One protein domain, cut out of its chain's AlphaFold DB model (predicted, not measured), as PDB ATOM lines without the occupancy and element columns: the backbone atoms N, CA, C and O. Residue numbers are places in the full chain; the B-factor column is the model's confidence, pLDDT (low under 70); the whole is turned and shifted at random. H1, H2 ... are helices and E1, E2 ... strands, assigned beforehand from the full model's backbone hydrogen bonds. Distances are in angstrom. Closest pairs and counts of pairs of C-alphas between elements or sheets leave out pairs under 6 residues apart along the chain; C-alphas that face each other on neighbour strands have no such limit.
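This is residues 21 to 148 of the 169 residues of an uncharacterized protein of Rhodopirellula maiorica SM1 (UniProt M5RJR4). A small sandwich of two sheets, E3 E2 E6 E7 and E4 E1 E8, has helix H3 slanting over the larger sheet's other face. From one end of the sandwich the chain runs out to a head of two short helices, H1 and H2, of which the tip, residues 96 to 101, sticks out. The printed part has 128 residues with eight named strands and three named helices, in the order E1 E2 E3 E4 E5 E6 E7 H1 H2 E8 H3, a mixed class. The larger sheet is antiparallel, the smaller one mixed. The whole is elongated, 55 by 30 by 18 A, and only just loose, close to compact, with a radius of gyration of the C-alphas of 16.8 A.

E1, residues 21 to 27, begins at C-alpha 21 (202.970, 183.139, 163.360) and is 19.5 A long. E2 is residues 33 to 38, 17.2 A, and E3 residues 43 to 48. E4, residues 51 to 56, runs on into E5, residues 58 to 60, at 35 degrees. E6 is residues 66 to 71 and E7 residues 79 to 84. H1 is residues 89 to 97, and H2, residues 100 to 109, begins at C-alpha 100 (183.594, 166.192, 164.772). E8 is residues 118 to 121. H3, residues 132 to 148, is 24.6 A long and ends at C-alpha 148 (201.913, 186.627, 132.547).

In the larger sheet, E3 E2 E6 E7, twisted, N 36 and O 45 are 2.8 A apart between hairpin strands E2 and E3, N 37 and O 68 2.9 A between E2 and E6, and N 69 and O 81 2.8 A between hairpin strands E6 and E7. In the other sheet, E4 E1 E8, N 23 and O 53 are within hydrogen-bond range at 2.8 A between antiparallel E1 and E4, and N 119 and O 24 at 2.8 A between parallel E1 and E8. The two sheets form a sandwich, two sheets face to face, and the parts that face each other are 8.7 A apart centre to centre. H3 is on the larger sheet, two layers of helix and sheet, at a height of 9.2 A, over E2 and E6; its closest C-alphas to E2 are those of Gly 135 and Tyr 33, 5.5 A. It runs slantwise to the strands, at 40 degrees to E6 on the local plane. H1 and H2 touch, at a steep tilt of 45 degrees, opposite ways; the C-alphas of Ile 95 and Ala 103 are closest, 5.9 A. Neither is on a sheet. E5 pairs with no named strand; its residues pair with residues 63 to 64. Every O i to N i+4 pair is within hydrogen-bond range in H1 and H2, and 12 of 13 in H3.

The C-alphas of Gly 99 and Gln 126, the two farthest apart, are 55.1 A apart. The printed part has no cut and no long link. Residues 86 to 87 pair with residues 113 to 114, antiparallel. The mean pLDDT of the printed part is 86.2; it is under 70 at residues 88 to 103 and 145 to 148.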
ATOM      1  N   TYR A  21     201.665 183.666 162.983       89.19
ATOM      2  CA  TYR A  21     202.970 183.139 163.360       89.19
ATOM      3  C   TYR A  21     204.060 184.160 163.052       89.19
ATOM      4  O   TYR A  21     204.068 184.713 161.949       89.19
ATOM      5  N   PRO A  22     205.004 184.383 163.979       94.62
ATOM      6  CA  PRO A  22     206.220 185.110 163.665       94.62
ATOM      7  C   PRO A  22     207.087 184.265 162.725       94.62
ATOM      8  O   PRO A  22     207.457 183.137 163.056       94.62
ATOM      9  N   VAL A  23     207.418 184.817 161.560       96.56
ATOM     10  CA  VAL A  23     208.309 184.208 160.568       96.56
ATOM     11  C   VAL A  23     209.529 185.105 160.397       96.56
ATOM     12  O   VAL A  23     209.393 186.293 160.105       96.56
ATOM     13  N   SER A  24     210.721 184.547 160.591       97.31
ATOM     14  CA  SER A  24     211.991 185.250 160.394       97.31
ATOM     15  C   SER A  24     212.440 185.173 158.934       97.31
ATOM     16  O   SER A  24     212.519 184.093 158.357       97.31
ATOM     17  N   PHE A  25     212.768 186.314 158.345       97.44
ATOM     18  CA  PHE A  25     213.274 186.451 156.985       97.44
ATOM     19  C   PHE A  25     214.762 186.758 157.037       97.44
ATOM     20  O   PHE A  25     215.181 187.781 157.581       97.44
ATOM     21  N   GLU A  26     215.565 185.873 156.461       97.44
ATOM     22  CA  GLU A  26     217.021 185.911 156.548       97.44
ATOM     23  C   GLU A  26     217.660 185.784 155.165       97.44
ATOM     24  O   GLU A  26     217.069 185.244 154.232       97.44
ATOM     25  N   ASN A  27     218.892 186.270 155.032       96.50
ATOM     26  CA  ASN A  27     219.709 186.047 153.844       96.50
ATOM     27  C   ASN A  27     221.164 185.794 154.253       96.50
ATOM     28  O   ASN A  27     221.733 186.583 155.010       96.50
ATOM     29  N   SER A  28     221.776 184.734 153.727       94.44
ATOM     30  CA  SER A  28     223.159 184.364 154.051       94.44
ATOM     31  C   SER A  28     224.188 185.384 153.542       94.44
ATOM     32  O   SER A  28     225.243 185.545 154.153       94.44
ATOM     33  N   GLY A  29     223.869 186.149 152.489       91.12
ATOM     34  CA  GLY A  29     224.709 187.245 151.989       91.12
ATOM     35  C   GLY A  29     224.533 188.594 152.697       91.12
ATOM     36  O   GLY A  29     225.137 189.576 152.271       91.12
ATOM     37  N   GLY A  30     223.739 188.675 153.768       92.62
ATOM     38  CA  GLY A  30     223.569 189.891 154.569       92.62
ATOM     39  C   GLY A  30     222.289 190.669 154.263       92.62
ATOM     40  O   GLY A  30     221.281 190.096 153.851       92.62
ATOM     41  N   LYS A  31     222.304 191.986 154.522       96.06
ATOM     42  CA  LYS A  31     221.109 192.841 154.441       96.06
ATOM     43  C   LYS A  31     220.561 192.878 153.016       96.06
ATOM     44  O   LYS A  31     221.246 193.296 152.088       96.06
ATOM     45  N   THR A  32     219.320 192.451 152.837       97.44
ATOM     46  CA  THR A  32     218.688 192.312 151.522       97.44
ATOM     47  C   THR A  32     217.222 192.677 151.616       97.44
ATOM     48  O   THR A  32     216.526 192.271 152.543       97.44
ATOM     49  N   TYR A  33     216.756 193.465 150.659       97.94
ATOM     50  CA  TYR A  33     215.354 193.800 150.520       97.94
ATOM     51  C   TYR A  33     214.553 192.539 150.215       97.94
ATOM     52  O   TYR A  33     214.930 191.754 149.339       97.94
ATOM     53  N   PHE A  34     213.422 192.376 150.887       97.62
ATOM     54  CA  PHE A  34     212.474 191.326 150.560       97.62
ATOM     55  C   PHE A  34     211.047 191.864 150.472       97.62
ATOM     56  O   PHE A  34     210.693 192.852 151.116       97.62
ATOM     57  N   ALA A  35     210.226 191.191 149.672       97.25
ATOM     58  CA  ALA A  35     208.800 191.448 149.551       97.25
ATOM     59  C   ALA A  35     208.028 190.133 149.662       97.25
ATOM     60  O   ALA A  35     208.395 189.130 149.051       97.25
ATOM     61  N   VAL A  36     206.946 190.157 150.430       96.56
ATOM     62  CA  VAL A  36     206.050 189.030 150.666       96.56
ATOM     63  C   VAL A  36     204.729 189.339 149.981       96.56
ATOM     64  O   VAL A  36     204.094 190.352 150.276       96.56
ATOM     65  N   HIS A  37     204.308 188.455 149.085       95.31
ATOM     66  CA  HIS A  37     203.006 188.511 148.433       95.31
ATOM     67  C   HIS A  37     202.162 187.306 148.841       95.31
ATOM     68  O   HIS A  37     202.698 186.220 149.055       95.31
ATOM     69  N   ASP A  38     200.849 187.477 148.942       93.94
ATOM     70  CA  ASP A  38     199.923 186.362 149.145       93.94
ATOM     71  C   ASP A  38     199.616 185.602 147.837       93.94
ATOM     72  O   ASP A  38     200.152 185.882 146.762       93.94
ATOM     73  N   GLN A  39     198.717 184.620 147.920       89.12
ATOM     74  CA  GLN A  39     198.258 183.834 146.767       89.12
ATOM     75  C   GLN A  39     197.461 184.642 145.736       89.12
ATOM     76  O   GLN A  39     197.277 184.182 144.612       89.12
ATOM     77  N   GLN A  40     196.941 185.808 146.116       89.62
ATOM     78  CA  GLN A  40     196.266 186.757 145.233       89.62
ATOM     79  C   GLN A  40     197.258 187.788 144.664       89.62
ATOM     80  O   GLN A  40     196.847 188.771 144.034       89.62
ATOM     81  N   ASN A  41     198.561 187.551 144.861       89.50
ATOM     82  CA  ASN A  41     199.661 188.420 144.471       89.50
ATOM     83  C   ASN A  41     199.541 189.831 145.073       89.50
ATOM     84  O   ASN A  41     200.021 190.800 144.486       89.50
ATOM     85  N   GLN A  42     198.858 189.966 146.214       91.50
ATOM     86  CA  GLN A  42     198.799 191.214 146.966       91.50
ATOM     87  C   GLN A  42     200.039 191.314 147.842       91.50
ATOM     88  O   GLN A  42     200.408 190.351 148.514       91.50
ATOM     89  N   LEU A  43     200.681 192.480 147.832       93.94
ATOM     90  CA  LEU A  43     201.803 192.762 148.715       93.94
ATOM     91  C   LEU A  43     201.299 192.801 150.164       93.94
ATOM     92  O   LEU A  43     200.525 193.687 150.521       93.94
ATOM     93  N   VAL A  44     201.748 191.852 150.986       94.94
ATOM     94  CA  VAL A  44     201.370 191.768 152.406       94.94
ATOM     95  C   VAL A  44     202.423 192.381 153.321       94.94
ATOM     96  O   VAL A  44     202.072 192.956 154.346       94.94
ATOM     97  N   HIS A  45     203.703 192.289 152.953       96.56
ATOM     98  CA  HIS A  45     204.807 192.896 153.700       96.56
ATOM     99  C   HIS A  45     206.009 193.152 152.794       96.56
ATOM    100  O   HIS A  45     206.207 192.459 151.799       96.56
ATOM    101  N   GLN A  46     206.851 194.110 153.165       96.56
ATOM    102  CA  GLN A  46     208.172 194.305 152.572       96.56
ATOM    103  C   GLN A  46     209.123 194.900 153.606       96.56
ATOM    104  O   GLN A  46     208.693 195.660 154.474       96.56
ATOM    105  N   GLY A  47     210.406 194.580 153.496       96.31
ATOM    106  CA  GLY A  47     211.374 194.905 154.535       96.31
ATOM    107  C   GLY A  47     212.808 194.563 154.158       96.31
ATOM    108  O   GLY A  47     213.146 194.446 152.977       96.31
ATOM    109  N   MET A  48     213.674 194.429 155.162       97.19
ATOM    110  CA  MET A  48     215.098 194.125 154.980       97.19
ATOM    111  C   MET A  48     215.536 193.002 155.908       97.19
ATOM    112  O   MET A  48     215.321 193.077 157.109       97.19
ATOM    113  N   THR A  49     216.238 192.004 155.383       96.44
ATOM    114  CA  THR A  49     216.816 190.945 156.216       96.44
ATOM    115  C   THR A  49     217.915 191.489 157.154       96.44
ATOM    116  O   THR A  49     218.664 192.393 156.765       96.44
ATOM    117  N   PRO A  50     218.088 190.917 158.361       96.94
ATOM    118  CA  PRO A  50     217.151 190.023 159.038       96.94
ATOM    119  C   PRO A  50     215.948 190.791 159.612       96.94
ATOM    120  O   PRO A  50     216.118 191.832 160.245       96.94
ATOM    121  N   GLU A  51     214.740 190.253 159.446       97.50
ATOM    122  CA  GLU A  51     213.507 190.834 160.000       97.50
ATOM    123  C   GLU A  51     212.494 189.739 160.338       97.50
ATOM    124  O   GLU A  51     212.431 188.716 159.661       97.50
ATOM    125  N   GLN A  52     211.693 189.941 161.384       97.25
ATOM    126  CA  GLN A  52     210.616 189.029 161.756       97.25
ATOM    127  C   GLN A  52     209.260 189.669 161.461       97.25
ATOM    128  O   GLN A  52     208.995 190.790 161.888       97.25
ATOM    129  N   VAL A  53     208.393 188.931 160.771       96.12
ATOM    130  CA  VAL A  53     207.063 189.395 160.361       96.12
ATOM    131  C   VAL A  53     206.018 188.413 160.861       96.12
ATOM    132  O   VAL A  53     206.161 187.203 160.696       96.12
ATOM    133  N   THR A  54     204.954 188.930 161.469       95.50
ATOM    134  CA  THR A  54     203.824 188.107 161.910       95.50
ATOM    135  C   THR A  54     202.860 187.908 160.744       95.50
ATOM    136  O   THR A  54     202.346 188.882 160.201       95.50
ATOM    137  N   LEU A  55     202.644 186.656 160.334       94.38
ATOM    138  CA  LEU A  55     201.829 186.300 159.170       94.38
ATOM    139  C   LEU A  55     200.701 185.328 159.545       94.38
ATOM    140  O   LEU A  55     200.932 184.391 160.315       94.38
ATOM    141  N   PRO A  56     199.491 185.475 158.973       92.19
ATOM    142  CA  PRO A  56     198.413 184.520 159.195       92.19
ATOM    143  C   PRO A  56     198.704 183.172 158.517       92.19
ATOM    144  O   PRO A  56     199.140 183.107 157.368       92.19
ATOM    145  N   ALA A  57     198.415 182.062 159.196       90.12
ATOM    146  CA  ALA A  57     198.596 180.712 158.645       90.12
ATOM    147  C   ALA A  57     197.433 180.226 157.765       90.12
ATOM    148  O   ALA A  57     197.533 179.169 157.136       90.12
ATOM    149  N   LYS A  58     196.333 180.984 157.686       89.31
ATOM    150  CA  LYS A  58     195.173 180.675 156.839       89.31
ATOM    151  C   LYS A  58     194.826 181.852 155.932       89.31
ATOM    152  O   LYS A  58     194.918 182.999 156.355       89.31
ATOM    153  N   SER A  59     194.370 181.559 154.718       88.19
ATOM    154  CA  SER A  59     193.804 182.555 153.794       88.19
ATOM    155  C   SER A  59     192.274 182.615 153.869       88.19
ATOM    156  O   SER A  59     191.660 183.614 153.511       88.19
ATOM    157  N   ALA A  60     191.635 181.544 154.348       85.31
ATOM    158  CA  ALA A  60     190.193 181.442 154.558       85.31
ATOM    159  C   ALA A  60     189.879 180.251 155.489       85.31
ATOM    160  O   ALA A  60     190.773 179.444 155.761       85.31
ATOM    161  N   PRO A  61     188.630 180.097 155.973       81.50
ATOM    162  CA  PRO A  61     188.215 178.898 156.702       81.50
ATOM    163  C   PRO A  61     188.599 177.629 155.933       81.50
ATOM    164  O   PRO A  61     188.343 177.531 154.732       81.50
ATOM    165  N   PHE A  62     189.248 176.685 156.612       81.50
ATOM    166  CA  PHE A  62     189.779 175.435 156.053       81.50
ATOM    167  C   PHE A  62     190.795 175.600 154.907       81.50
ATOM    168  O   PHE A  62     191.147 174.619 154.252       81.50
ATOM    169  N   ARG A  63     191.314 176.810 154.657       86.00
ATOM    170  CA  ARG A  63     192.307 177.076 153.607       86.00
ATOM    171  C   ARG A  63     193.607 177.614 154.194       86.00
ATOM    172  O   ARG A  63     193.646 178.706 154.754       86.00
ATOM    173  N   ARG A  64     194.680 176.839 154.013       89.81
ATOM    174  CA  ARG A  64     196.052 177.210 154.386       89.81
ATOM    175  C   ARG A  64     196.512 178.450 153.618       89.81
ATOM    176  O   ARG A  64     196.194 178.590 152.437       89.81
ATOM    177  N   ALA A  65     197.280 179.314 154.270       92.50
ATOM    178  CA  ALA A  65     197.948 180.418 153.598       92.50
ATOM    179  C   ALA A  65     199.125 179.905 152.753       92.50
ATOM    180  O   ALA A  65     199.785 178.921 153.110       92.50
ATOM    181  N   LYS A  66     199.393 180.600 151.646       95.00
ATOM    182  CA  LYS A  66     200.671 180.515 150.938       95.00
ATOM    183  C   LYS A  66     201.153 181.917 150.600       95.00
ATOM    184  O   LYS A  66     200.337 182.781 150.282       95.00
ATOM    185  N   TYR A  67     202.460 182.100 150.634       95.38
ATOM    186  CA  TYR A  67     203.113 183.358 150.331       95.38
ATOM    187  C   TYR A  67     204.259 183.139 149.355       95.38
ATOM    188  O   TYR A  67     204.998 182.160 149.457       95.38
ATOM    189  N   ASN A  68     204.420 184.090 148.444       95.25
ATOM    190  CA  ASN A  68     205.566 184.200 147.562       95.25
ATOM    191  C   ASN A  68     206.497 185.269 148.121       95.25
ATOM    192  O   ASN A  68     206.131 186.441 148.218       95.25
ATOM    193  N   VAL A  69     207.696 184.855 148.506       96.12
ATOM    194  CA  VAL A  69     208.718 185.730 149.072       96.12
ATOM    195  C   VAL A  69     209.783 185.964 148.015       96.12
ATOM    196  O   VAL A  69     210.351 185.011 147.484       96.12
ATOM    197  N   THR A  70     210.067 187.227 147.731       96.38
ATOM    198  CA  THR A  70     211.104 187.643 146.786       96.38
ATOM    199  C   THR A  70     212.206 188.365 147.540       96.38
ATOM    200  O   THR A  70     211.925 189.347 148.219       96.38
ATOM    201  N   PHE A  71     213.449 187.915 147.386       97.00
ATOM    202  CA  PHE A  71     214.652 188.541 147.933       97.00
ATOM    203  C   PHE A  71     215.431 189.206 146.803       97.00
ATOM    204  O   PHE A  71     215.948 188.513 145.926       97.00
ATOM    205  N   ALA A  72     215.501 190.536 146.807       96.31
ATOM    206  CA  ALA A  72     216.027 191.305 145.686       96.31
ATOM    207  C   ALA A  72     217.544 191.128 145.528       96.31
ATOM    208  O   ALA A  72     218.334 191.508 146.398       96.31
ATOM    209  N   GLY A  73     217.936 190.595 144.373       94.19
ATOM    210  CA  GLY A  73     219.319 190.463 143.949       94.19
ATOM    211  C   GLY A  73     219.578 191.213 142.643       94.19
ATOM    212  O   GLY A  73     218.677 191.428 141.836       94.19
ATOM    213  N   ALA A  74     220.821 191.608 142.401       91.00
ATOM    214  CA  ALA A  74     221.227 192.161 141.119       91.00
ATOM    215  C   ALA A  74     221.230 191.068 140.031       91.00
ATOM    216  O   ALA A  74     221.764 189.972 140.234       91.00
ATOM    217  N   GLY A  75     220.653 191.386 138.867       85.00
ATOM    218  CA  GLY A  75     220.522 190.455 137.743       85.00
ATOM    219  C   GLY A  75     219.778 189.176 138.137       85.00
ATOM    220  O   GLY A  75     218.760 189.223 138.826       85.00
ATOM    221  N   GLU A  76     220.339 188.032 137.758       85.50
ATOM    222  CA  GLU A  76     219.770 186.701 138.019       85.50
ATOM    223  C   GLU A  76     219.898 186.241 139.484       85.50
ATOM    224  O   GLU A  76     219.483 185.140 139.832       85.50
ATOM    225  N   SER A  77     220.477 187.061 140.369       91.69
ATOM    226  CA  SER A  77     220.679 186.686 141.778       91.69
ATOM    227  C   SER A  77     219.428 186.854 142.640       91.69
ATOM    228  O   SER A  77     219.474 186.568 143.834       91.69
ATOM    229  N   THR A  78     218.327 187.355 142.075       93.81
ATOM    230  CA  THR A  78     217.060 187.469 142.803       93.81
ATOM    231  C   THR A  78     216.506 186.086 143.113       93.81
ATOM    232  O   THR A  78     216.429 185.226 142.239       93.81
ATOM    233  N   GLN A  79     216.108 185.866 144.364       94.31
ATOM    234  CA  GLN A  79     215.626 184.567 144.811       94.31
ATOM    235  C   GLN A  79     214.162 184.598 145.215       94.31
ATOM    236  O   GLN A  79     213.699 185.518 145.888       94.31
ATOM    237  N   HIS A  80     213.468 183.523 144.859       93.69
ATOM    238  CA  HIS A  80     212.090 183.278 145.246       93.69
ATOM    239  C   HIS A  80     212.018 182.123 146.237       93.69
ATOM    240  O   HIS A  80     212.738 181.123 146.115       93.69
ATOM    241  N   ARG A  81     211.150 182.264 147.234       94.50
ATOM    242  CA  ARG A  81     210.815 181.215 148.196       94.50
ATOM    243  C   ARG A  81     209.302 181.163 148.353       94.50
ATOM    244  O   ARG A  81     208.675 182.184 148.629       94.50
ATOM    245  N   GLU A  82     208.726 179.976 148.187       93.44
ATOM    246  CA  GLU A  82     207.336 179.737 148.573       93.44
ATOM    247  C   GLU A  82     207.294 179.401 150.066       93.44
ATOM    248  O   GLU A  82     207.998 178.515 150.548       93.44
ATOM    249  N   LEU A  83     206.439 180.109 150.789       92.31
ATOM    250  CA  LEU A  83     206.131 179.874 152.187       92.31
ATOM    251  C   LEU A  83     204.700 179.344 152.268       92.31
ATOM    252  O   LEU A  83     203.743 180.080 152.041       92.31
ATOM    253  N   GLN A  84     204.535 178.066 152.595       91.62
ATOM    254  CA  GLN A  84     203.227 177.418 152.672       91.62
ATOM    255  C   GLN A  84     202.951 176.931 154.091       91.62
ATOM    256  O   GLN A  84     203.788 176.257 154.690       91.62
ATOM    257  N   ALA A  85     201.757 177.217 154.615       88.75
ATOM    258  CA  ALA A  85     201.362 176.674 155.906       88.75
ATOM    259  C   ALA A  85     201.111 175.156 155.810       88.75
ATOM    260  O   ALA A  85     200.337 174.677 154.974       88.75
ATOM    261  N   GLY A  86     201.785 174.390 156.665       85.50
ATOM    262  CA  GLY A  86     201.627 172.945 156.799       85.50
ATOM    263  C   GLY A  86     200.505 172.585 157.769       85.50
ATOM    264  O   GLY A  86     200.094 173.405 158.587       85.50
ATOM    265  N   ILE A  87     200.017 171.348 157.683       78.31
ATOM    266  CA  ILE A  87     199.169 170.765 158.728       78.31
ATOM    267  C   ILE A  87     200.089 169.952 159.624       78.31
ATOM    268  O   ILE A  87     200.783 169.068 159.126       78.31
ATOM    269  N   ASP A  88     200.093 170.245 160.918       67.12
ATOM    270  CA  ASP A  88     200.802 169.432 161.901       67.12
ATOM    271  C   ASP A  88     199.942 168.197 162.246       67.12
ATOM    272  O   ASP A  88     198.886 168.348 162.875       67.12
ATOM    273  N   PRO A  89     200.346 166.975 161.839       63.16
ATOM    274  CA  PRO A  89     199.542 165.768 162.027       63.16
ATOM    275  C   PRO A  89     199.313 165.424 163.500       63.16
ATOM    276  O   PRO A  89     198.282 164.847 163.841       63.16
ATOM    277  N   TRP A  90     200.238 165.808 164.384       62.12
ATOM    278  CA  TRP A  90     200.097 165.606 165.824       62.12
ATOM    279  C   TRP A  90     198.994 166.501 166.402       62.12
ATOM    280  O   TRP A  90     198.207 166.082 167.249       62.12
ATOM    281  N   THR A  91     198.870 167.719 165.872       58.97
ATOM    282  CA  THR A  91     197.803 168.656 166.250       58.97
ATOM    283  C   THR A  91     196.459 168.230 165.672       58.97
ATOM    284  O   THR A  91     195.470 168.205 166.397       58.97
ATOM    285  N   ALA A  92     196.419 167.791 164.411       59.53
ATOM    286  CA  ALA A  92     195.203 167.235 163.816       59.53
ATOM    287  C   ALA A  92     194.719 165.962 164.546       59.53
ATOM    288  O   ALA A  92     193.513 165.754 164.686       59.53
ATOM    289  N   GLY A  93     195.646 165.142 165.056       57.81
ATOM    290  CA  GLY A  93     195.358 163.923 165.817       57.81
ATOM    291  C   GLY A  93     194.632 164.182 167.140       57.81
ATOM    292  O   GLY A  93     193.611 163.550 167.402       57.81
ATOM    293  N   ASN A  94     195.078 165.157 167.938       61.00
ATOM    294  CA  ASN A  94     194.373 165.539 169.172       61.00
ATOM    295  C   ASN A  94     193.008 166.199 168.902       61.00
ATOM    296  O   ASN A  94     192.077 166.030 169.686       61.00
ATOM    297  N   ILE A  95     192.870 166.908 167.780       55.97
ATOM    298  CA  ILE A  95     191.623 167.574 167.372       55.97
ATOM    299  C   ILE A  95     190.547 166.554 166.965       55.97
ATOM    300  O   ILE A  95     189.368 166.732 167.268       55.97
ATOM    301  N   PHE A  96     190.945 165.438 166.348       55.69
ATOM    302  CA  PHE A  96     190.029 164.350 165.994       55.69
ATOM    303  C   PHE A  96     189.508 163.567 167.210       55.69
ATOM    304  O   PHE A  96     188.373 163.090 167.191       55.69
ATOM    305  N   VAL A  97     190.297 163.468 168.286       57.28
ATOM    306  CA  VAL A  97     189.899 162.786 169.533       57.28
ATOM    307  C   VAL A  97     188.833 163.583 170.309       57.28
ATOM    308  O   VAL A  97     188.040 162.992 171.037       57.28
ATOM    309  N   GLY A  98     188.735 164.902 170.093       59.22
ATOM    310  CA  GLY A  98     187.679 165.768 170.642       59.22
ATOM    311  C   GLY A  98     186.315 165.689 169.931       59.22
ATOM    312  O   GLY A  98     185.360 166.330 170.372       59.22
ATOM    313  N   GLY A  99     186.194 164.905 168.850       65.69
ATOM    314  CA  GLY A  99     184.963 164.727 168.068       65.69
ATOM    315  C   GLY A  99     184.795 165.706 166.892       65.69
ATOM    316  O   GLY A  99     185.538 166.672 166.731       65.69
ATOM    317  N   GLY A 100     183.786 165.464 166.041       64.12
ATOM    318  CA  GLY A 100     183.594 166.192 164.772       64.12
ATOM    319  C   GLY A 100     183.325 167.699 164.903       64.12
ATOM    320  O   GLY A 100     183.652 168.456 163.993       64.12
ATOM    321  N   LEU A 101     182.782 168.156 166.038       67.88
ATOM    322  CA  LEU A 101     182.579 169.588 166.297       67.88
ATOM    323  C   LEU A 101     183.907 170.335 166.495       67.88
ATOM    324  O   LEU A 101     184.037 171.458 166.011       67.88
ATOM    325  N   GLY A 102     184.903 169.706 167.133       66.06
ATOM    326  CA  GLY A 102     186.242 170.282 167.300       66.06
ATOM    327  C   GLY A 102     186.929 170.508 165.955       66.06
ATOM    328  O   GLY A 102     187.387 171.608 165.667       66.06
ATOM    329  N   ALA A 103     186.854 169.519 165.061       69.81
ATOM    330  CA  ALA A 103     187.415 169.622 163.713       69.81
ATOM    331  C   ALA A 103     186.814 170.775 162.882       69.81
ATOM    332  O   ALA A 103     187.523 171.411 162.098       69.81
ATOM    333  N   ILE A 104     185.519 171.072 163.055       72.38
ATOM    334  CA  ILE A 104     184.867 172.194 162.364       72.38
ATOM    335  C   ILE A 104     185.365 173.528 162.924       72.38
ATOM    336  O   ILE A 104     185.780 174.395 162.153       72.38
ATOM    337  N   VAL A 105     185.352 173.690 164.249       72.12
ATOM    338  CA  VAL A 105     185.823 174.920 164.903       72.12
ATOM    339  C   VAL A 105     187.287 175.186 164.549       72.12
ATOM    340  O   VAL A 105     187.629 176.307 164.178       72.12
ATOM    341  N   ASP A 106     188.133 174.160 164.546       70.62
ATOM    342  CA  ASP A 106     189.565 174.303 164.283       70.62
ATOM    343  C   ASP A 106     189.897 174.603 162.829       70.62
ATOM    344  O   ASP A 106     190.853 175.329 162.542       70.62
ATOM    345  N   GLY A 107     189.102 174.110 161.884       72.31
ATOM    346  CA  GLY A 107     189.270 174.514 160.498       72.31
ATOM    347  C   GLY A 107     188.755 175.914 160.208       72.31
ATOM    348  O   GLY A 107     189.365 176.631 159.412       72.31
ATOM    349  N   VAL A 108     187.713 176.363 160.906       76.88
ATOM    350  CA  VAL A 108     187.264 177.758 160.831       76.88
ATOM    351  C   VAL A 108     188.303 178.700 161.451       76.88
ATOM    352  O   VAL A 108     188.646 179.721 160.846       76.88
ATOM    353  N   THR A 109     188.862 178.366 162.617       74.94
ATOM    354  CA  THR A 109     189.898 179.181 163.283       74.94
ATOM    355  C   THR A 109     191.266 179.065 162.602       74.94
ATOM    356  O   THR A 109     192.029 180.031 162.621       74.94
ATOM    357  N   GLY A 110     191.540 177.963 161.904       76.75
ATOM    358  CA  GLY A 110     192.830 177.657 161.282       76.75
ATOM    359  C   GLY A 110     193.865 177.108 162.259       76.75
ATOM    360  O   GLY A 110     195.040 177.089 161.913       76.75
ATOM    361  N   ALA A 111     193.441 176.642 163.440       78.12
ATOM    362  CA  ALA A 111     194.294 176.021 164.462       78.12
ATOM    363  C   ALA A 111     195.119 174.831 163.939       78.12
ATOM    364  O   ALA A 111     196.150 174.487 164.512       78.12
ATOM    365  N   MET A 112     194.693 174.224 162.826       80.00
ATOM    366  CA  MET A 112     195.415 173.129 162.177       80.00
ATOM    367  C   MET A 112     196.623 173.570 161.331       80.00
ATOM    368  O   MET A 112     197.452 172.725 160.995       80.00
ATOM    369  N   PHE A 113     196.707 174.845 160.931       87.19
ATOM    370  CA  PHE A 113     197.739 175.339 160.016       87.19
ATOM    371  C   PHE A 113     198.901 175.974 160.774       87.19
ATOM    372  O   PHE A 113     198.687 176.783 161.670       87.19
ATOM    373  N   ARG A 114     200.134 175.666 160.364       87.62
ATOM    374  CA  ARG A 114     201.361 176.261 160.908       87.62
ATOM    375  C   ARG A 114     202.283 176.754 159.806       87.62
ATOM    376  O   ARG A 114     202.537 176.028 158.846       87.62
ATOM    377  N   LEU A 115     202.813 177.962 159.968       91.19
ATOM    378  CA  LEU A 115     203.914 178.464 159.145       91.19
ATOM    379  C   LEU A 115     205.263 178.004 159.726       91.19
ATOM    380  O   LEU A 115     205.370 177.834 160.944       91.19
ATOM    381  N   PRO A 116     206.293 177.786 158.891       90.56
ATOM    382  CA  PRO A 116     207.655 177.589 159.374       90.56
ATOM    383  C   PRO A 116     208.162 178.841 160.095       90.56
ATOM    384  O   PRO A 116     207.751 179.959 159.797       90.56
ATOM    385  N   ALA A 117     209.087 178.639 161.033       92.44
ATOM    386  CA  ALA A 117     209.625 179.714 161.864       92.44
ATOM    387  C   ALA A 117     210.537 180.684 161.096       92.44
ATOM    388  O   ALA A 117     210.698 181.829 161.515       92.44
ATOM    389  N   SER A 118     211.143 180.247 159.989       94.06
ATOM    390  CA  SER A 118     212.033 181.085 159.192       94.06
ATOM    391  C   SER A 118     212.028 180.732 157.706       94.06
ATOM    392  O   SER A 118     211.673 179.624 157.298       94.06
ATOM    393  N   VAL A 119     212.440 181.709 156.902       95.38
ATOM    394  CA  VAL A 119     212.724 181.605 155.473       95.38
ATOM    395  C   VAL A 119     214.090 182.239 155.231       95.38
ATOM    396  O   VAL A 119     214.272 183.435 155.459       95.38
ATOM    397  N   THR A 120     215.034 181.441 154.738       96.12
ATOM    398  CA  THR A 120     216.397 181.893 154.442       96.12
ATOM    399  C   THR A 120     216.637 181.907 152.933       96.12
ATOM    400  O   THR A 120     216.314 180.948 152.218       96.12
ATOM    401  N   ALA A 121     217.189 183.014 152.449       94.50
ATOM    402  CA  ALA A 121     217.704 183.165 151.098       94.50
ATOM    403  C   ALA A 121     219.233 183.067 151.060       94.50
ATOM    404  O   ALA A 121     219.913 183.198 152.079       94.50
ATOM    405  N   ASP A 122     219.751 182.876 149.851       95.50
ATOM    406  CA  ASP A 122     221.176 182.733 149.560       95.50
ATOM    407  C   ASP A 122     221.628 183.709 148.472       95.50
ATOM    408  O   ASP A 122     222.379 183.351 147.565       95.50
ATOM    409  N   VAL A 123     221.121 184.943 148.521       94.38
ATOM    410  CA  VAL A 123     221.552 186.028 147.632       94.38
ATOM    411  C   VAL A 123     222.949 186.463 148.078       94.38
ATOM    412  O   VAL A 123     223.071 186.999 149.184       94.38
ATOM    413  N   PRO A 124     224.008 186.276 147.267       95.06
ATOM    414  CA  PRO A 124     225.368 186.631 147.667       95.06
ATOM    415  C   PRO A 124     225.507 188.128 147.963       95.06
ATOM    416  O   PRO A 124     224.888 188.954 147.293       95.06
ATOM    417  N   ALA A 125     226.378 188.489 148.910       93.38
ATOM    418  CA  ALA A 125     226.529 189.865 149.394       93.38
ATOM    419  C   ALA A 125     226.776 190.899 148.280       93.38
ATOM    420  O   ALA A 125     226.213 191.988 148.314       93.38
ATOM    421  N   GLN A 126     227.566 190.550 147.257       93.50
ATOM    422  CA  GLN A 126     227.851 191.445 146.125       93.50
ATOM    423  C   GLN A 126     226.644 191.735 145.219       93.50
ATOM    424  O   GLN A 126     226.688 192.663 144.417       93.50
ATOM    425  N   TYR A 127     225.589 190.927 145.321       94.62
ATOM    426  CA  TYR A 127     224.370 191.068 144.537       94.62
ATOM    427  C   TYR A 127     223.167 191.448 145.402       94.62
ATOM    428  O   TYR A 127     222.113 191.741 144.851       94.62
ATOM    429  N   ALA A 128     223.301 191.467 146.729       94.38
ATOM    430  CA  ALA A 128     222.235 191.843 147.645       94.38
ATOM    431  C   ALA A 128     221.830 193.313 147.457       94.38
ATOM    432  O   ALA A 128     222.651 194.223 147.580       94.38
ATOM    433  N   ILE A 129     220.545 193.558 147.196       94.38
ATOM    434  CA  ILE A 129     220.006 194.916 147.088       94.38
ATOM    435  C   ILE A 129     219.424 195.326 148.438       94.38
ATOM    436  O   ILE A 129     218.439 194.749 148.885       94.38
ATOM    437  N   ALA A 130     220.013 196.334 149.084       92.19
ATOM    438  CA  ALA A 130     219.530 196.885 150.358       92.19
ATOM    439  C   ALA A 130     218.803 198.240 150.211       92.19
ATOM    440  O   ALA A 130     218.325 198.787 151.207       92.19
ATOM    441  N   ASP A 131     218.723 198.780 148.990       93.69
ATOM    442  CA  ASP A 131     217.980 200.005 148.686       93.69
ATOM    443  C   ASP A 131     216.477 199.702 148.498       93.69
ATOM    444  O   ASP A 131     216.129 198.875 147.646       93.69
ATOM    445  N   PRO A 132     215.568 200.360 149.247       91.38
ATOM    446  CA  PRO A 132     214.133 200.089 149.168       91.38
ATOM    447  C   PRO A 132     213.528 200.347 147.787       91.38
ATOM    448  O   PRO A 132     212.674 199.586 147.338       91.38
ATOM    449  N   ALA A 133     213.941 201.420 147.106       93.12
ATOM    450  CA  ALA A 133     213.339 201.812 145.837       93.12
ATOM    451  C   ALA A 133     213.750 200.852 144.714       93.12
ATOM    452  O   ALA A 133     212.917 200.435 143.908       93.12
ATOM    453  N   GLN A 134     215.023 200.460 144.669       92.94
ATOM    454  CA  GLN A 134     215.524 199.450 143.740       92.94
ATOM    455  C   GLN A 134     214.920 198.073 144.032       92.94
ATOM    456  O   GLN A 134     214.425 197.425 143.109       92.94
ATOM    457  N   GLY A 135     214.896 197.656 145.300       92.19
ATOM    458  CA  GLY A 135     214.324 196.376 145.718       92.19
ATOM    459  C   GLY A 135     212.839 196.249 145.371       92.19
ATOM    460  O   GLY A 135     212.427 195.247 144.784       92.19
ATOM    461  N   ALA A 136     212.048 197.293 145.631       91.75
ATOM    462  CA  ALA A 136     210.626 197.317 145.298       91.75
ATOM    463  C   ALA A 136     210.388 197.201 143.785       91.75
ATOM    464  O   ALA A 136     209.510 196.455 143.355       91.75
ATOM    465  N   ARG A 137     211.200 197.871 142.955       91.56
ATOM    466  CA  ARG A 137     211.113 197.754 141.488       91.56
ATOM    467  C   ARG A 137     211.401 196.333 141.009       91.56
ATOM    468  O   ARG A 137     210.669 195.834 140.160       91.56
ATOM    469  N   ILE A 138     212.431 195.683 141.554       90.31
ATOM    470  CA  ILE A 138     212.781 194.295 141.213       90.31
ATOM    471  C   ILE A 138     211.630 193.352 141.584       90.31
ATOM    472  O   ILE A 138     211.170 192.584 140.740       90.31
ATOM    473  N   ALA A 139     211.103 193.472 142.806       88.12
ATOM    474  CA  ALA A 139     209.983 192.654 143.265       88.12
ATOM    475  C   ALA A 139     208.722 192.842 142.399       88.12
ATOM    476  O   ALA A 139     208.072 191.859 142.037       88.12
ATOM    477  N   MET A 140     208.405 194.082 142.008       86.44
ATOM    478  CA  MET A 140     207.267 194.378 141.132       86.44
ATOM    479  C   MET A 140     207.426 193.758 139.740       86.44
ATOM    480  O   MET A 140     206.502 193.098 139.269       86.44
ATOM    481  N   LEU A 141     208.589 193.922 139.095       85.19
ATOM    482  CA  LEU A 141     208.846 193.397 137.746       85.19
ATOM    483  C   LEU A 141     208.682 191.874 137.677       85.19
ATOM    484  O   LEU A 141     208.123 191.337 136.719       85.19
ATOM    485  N   GLN A 142     209.115 191.171 138.718       76.62
ATOM    486  CA  GLN A 142     208.978 189.722 138.780       76.62
ATOM    487  C   GLN A 142     207.548 189.281 139.078       76.62
ATOM    488  O   GLN A 142     207.064 188.338 138.457       76.62
ATOM    489  N   SER A 143     206.831 190.001 139.950       71.06
ATOM    490  CA  SER A 143     205.411 189.731 140.208       71.06
ATOM    491  C   SER A 143     204.550 189.866 138.941       71.06
ATOM    492  O   SER A 143     203.586 189.120 138.773       71.06
ATOM    493  N   SER A 144     204.912 190.772 138.020       73.94
ATOM    494  CA  SER A 144     204.262 190.888 136.711       73.94
ATOM    495  C   SER A 144     204.640 189.769 135.742       73.94
ATOM    496  O   SER A 144     203.788 189.353 134.964       73.94
ATOM    497  N   SER A 145     205.873 189.255 135.805       69.31
ATOM    498  CA  SER A 145     206.304 188.132 134.963       69.31
ATOM    499  C   SER A 145     205.580 186.839 135.345       69.31
ATOM    500  O   SER A 145     205.006 186.197 134.476       69.31
ATOM    501  N   LEU A 146     205.504 186.514 136.641       62.84
ATOM    502  CA  LEU A 146     204.829 185.300 137.130       62.84
ATOM    503  C   LEU A 146     203.340 185.260 136.747       62.84
ATOM    504  O   LEU A 146     202.792 184.204 136.462       62.84
ATOM    505  N   LYS A 147     202.682 186.423 136.701       58.56
ATOM    506  CA  LYS A 147     201.262 186.531 136.342       58.56
ATOM    507  C   LYS A 147     201.007 186.418 134.832       58.56
ATOM    508  O   LYS A 147     199.886 186.108 134.430       58.56
ATOM    509  N   GLN A 148     202.013 186.697 134.006       53.50
ATOM    510  CA  GLN A 148     201.913 186.627 132.547       53.50
ATOM    511  C   GLN A 148     201.900 185.168 132.056       53.50
ATOM    512  O   GLN A 148     201.251 184.877 131.054       53.50
TER     513      GLN A 148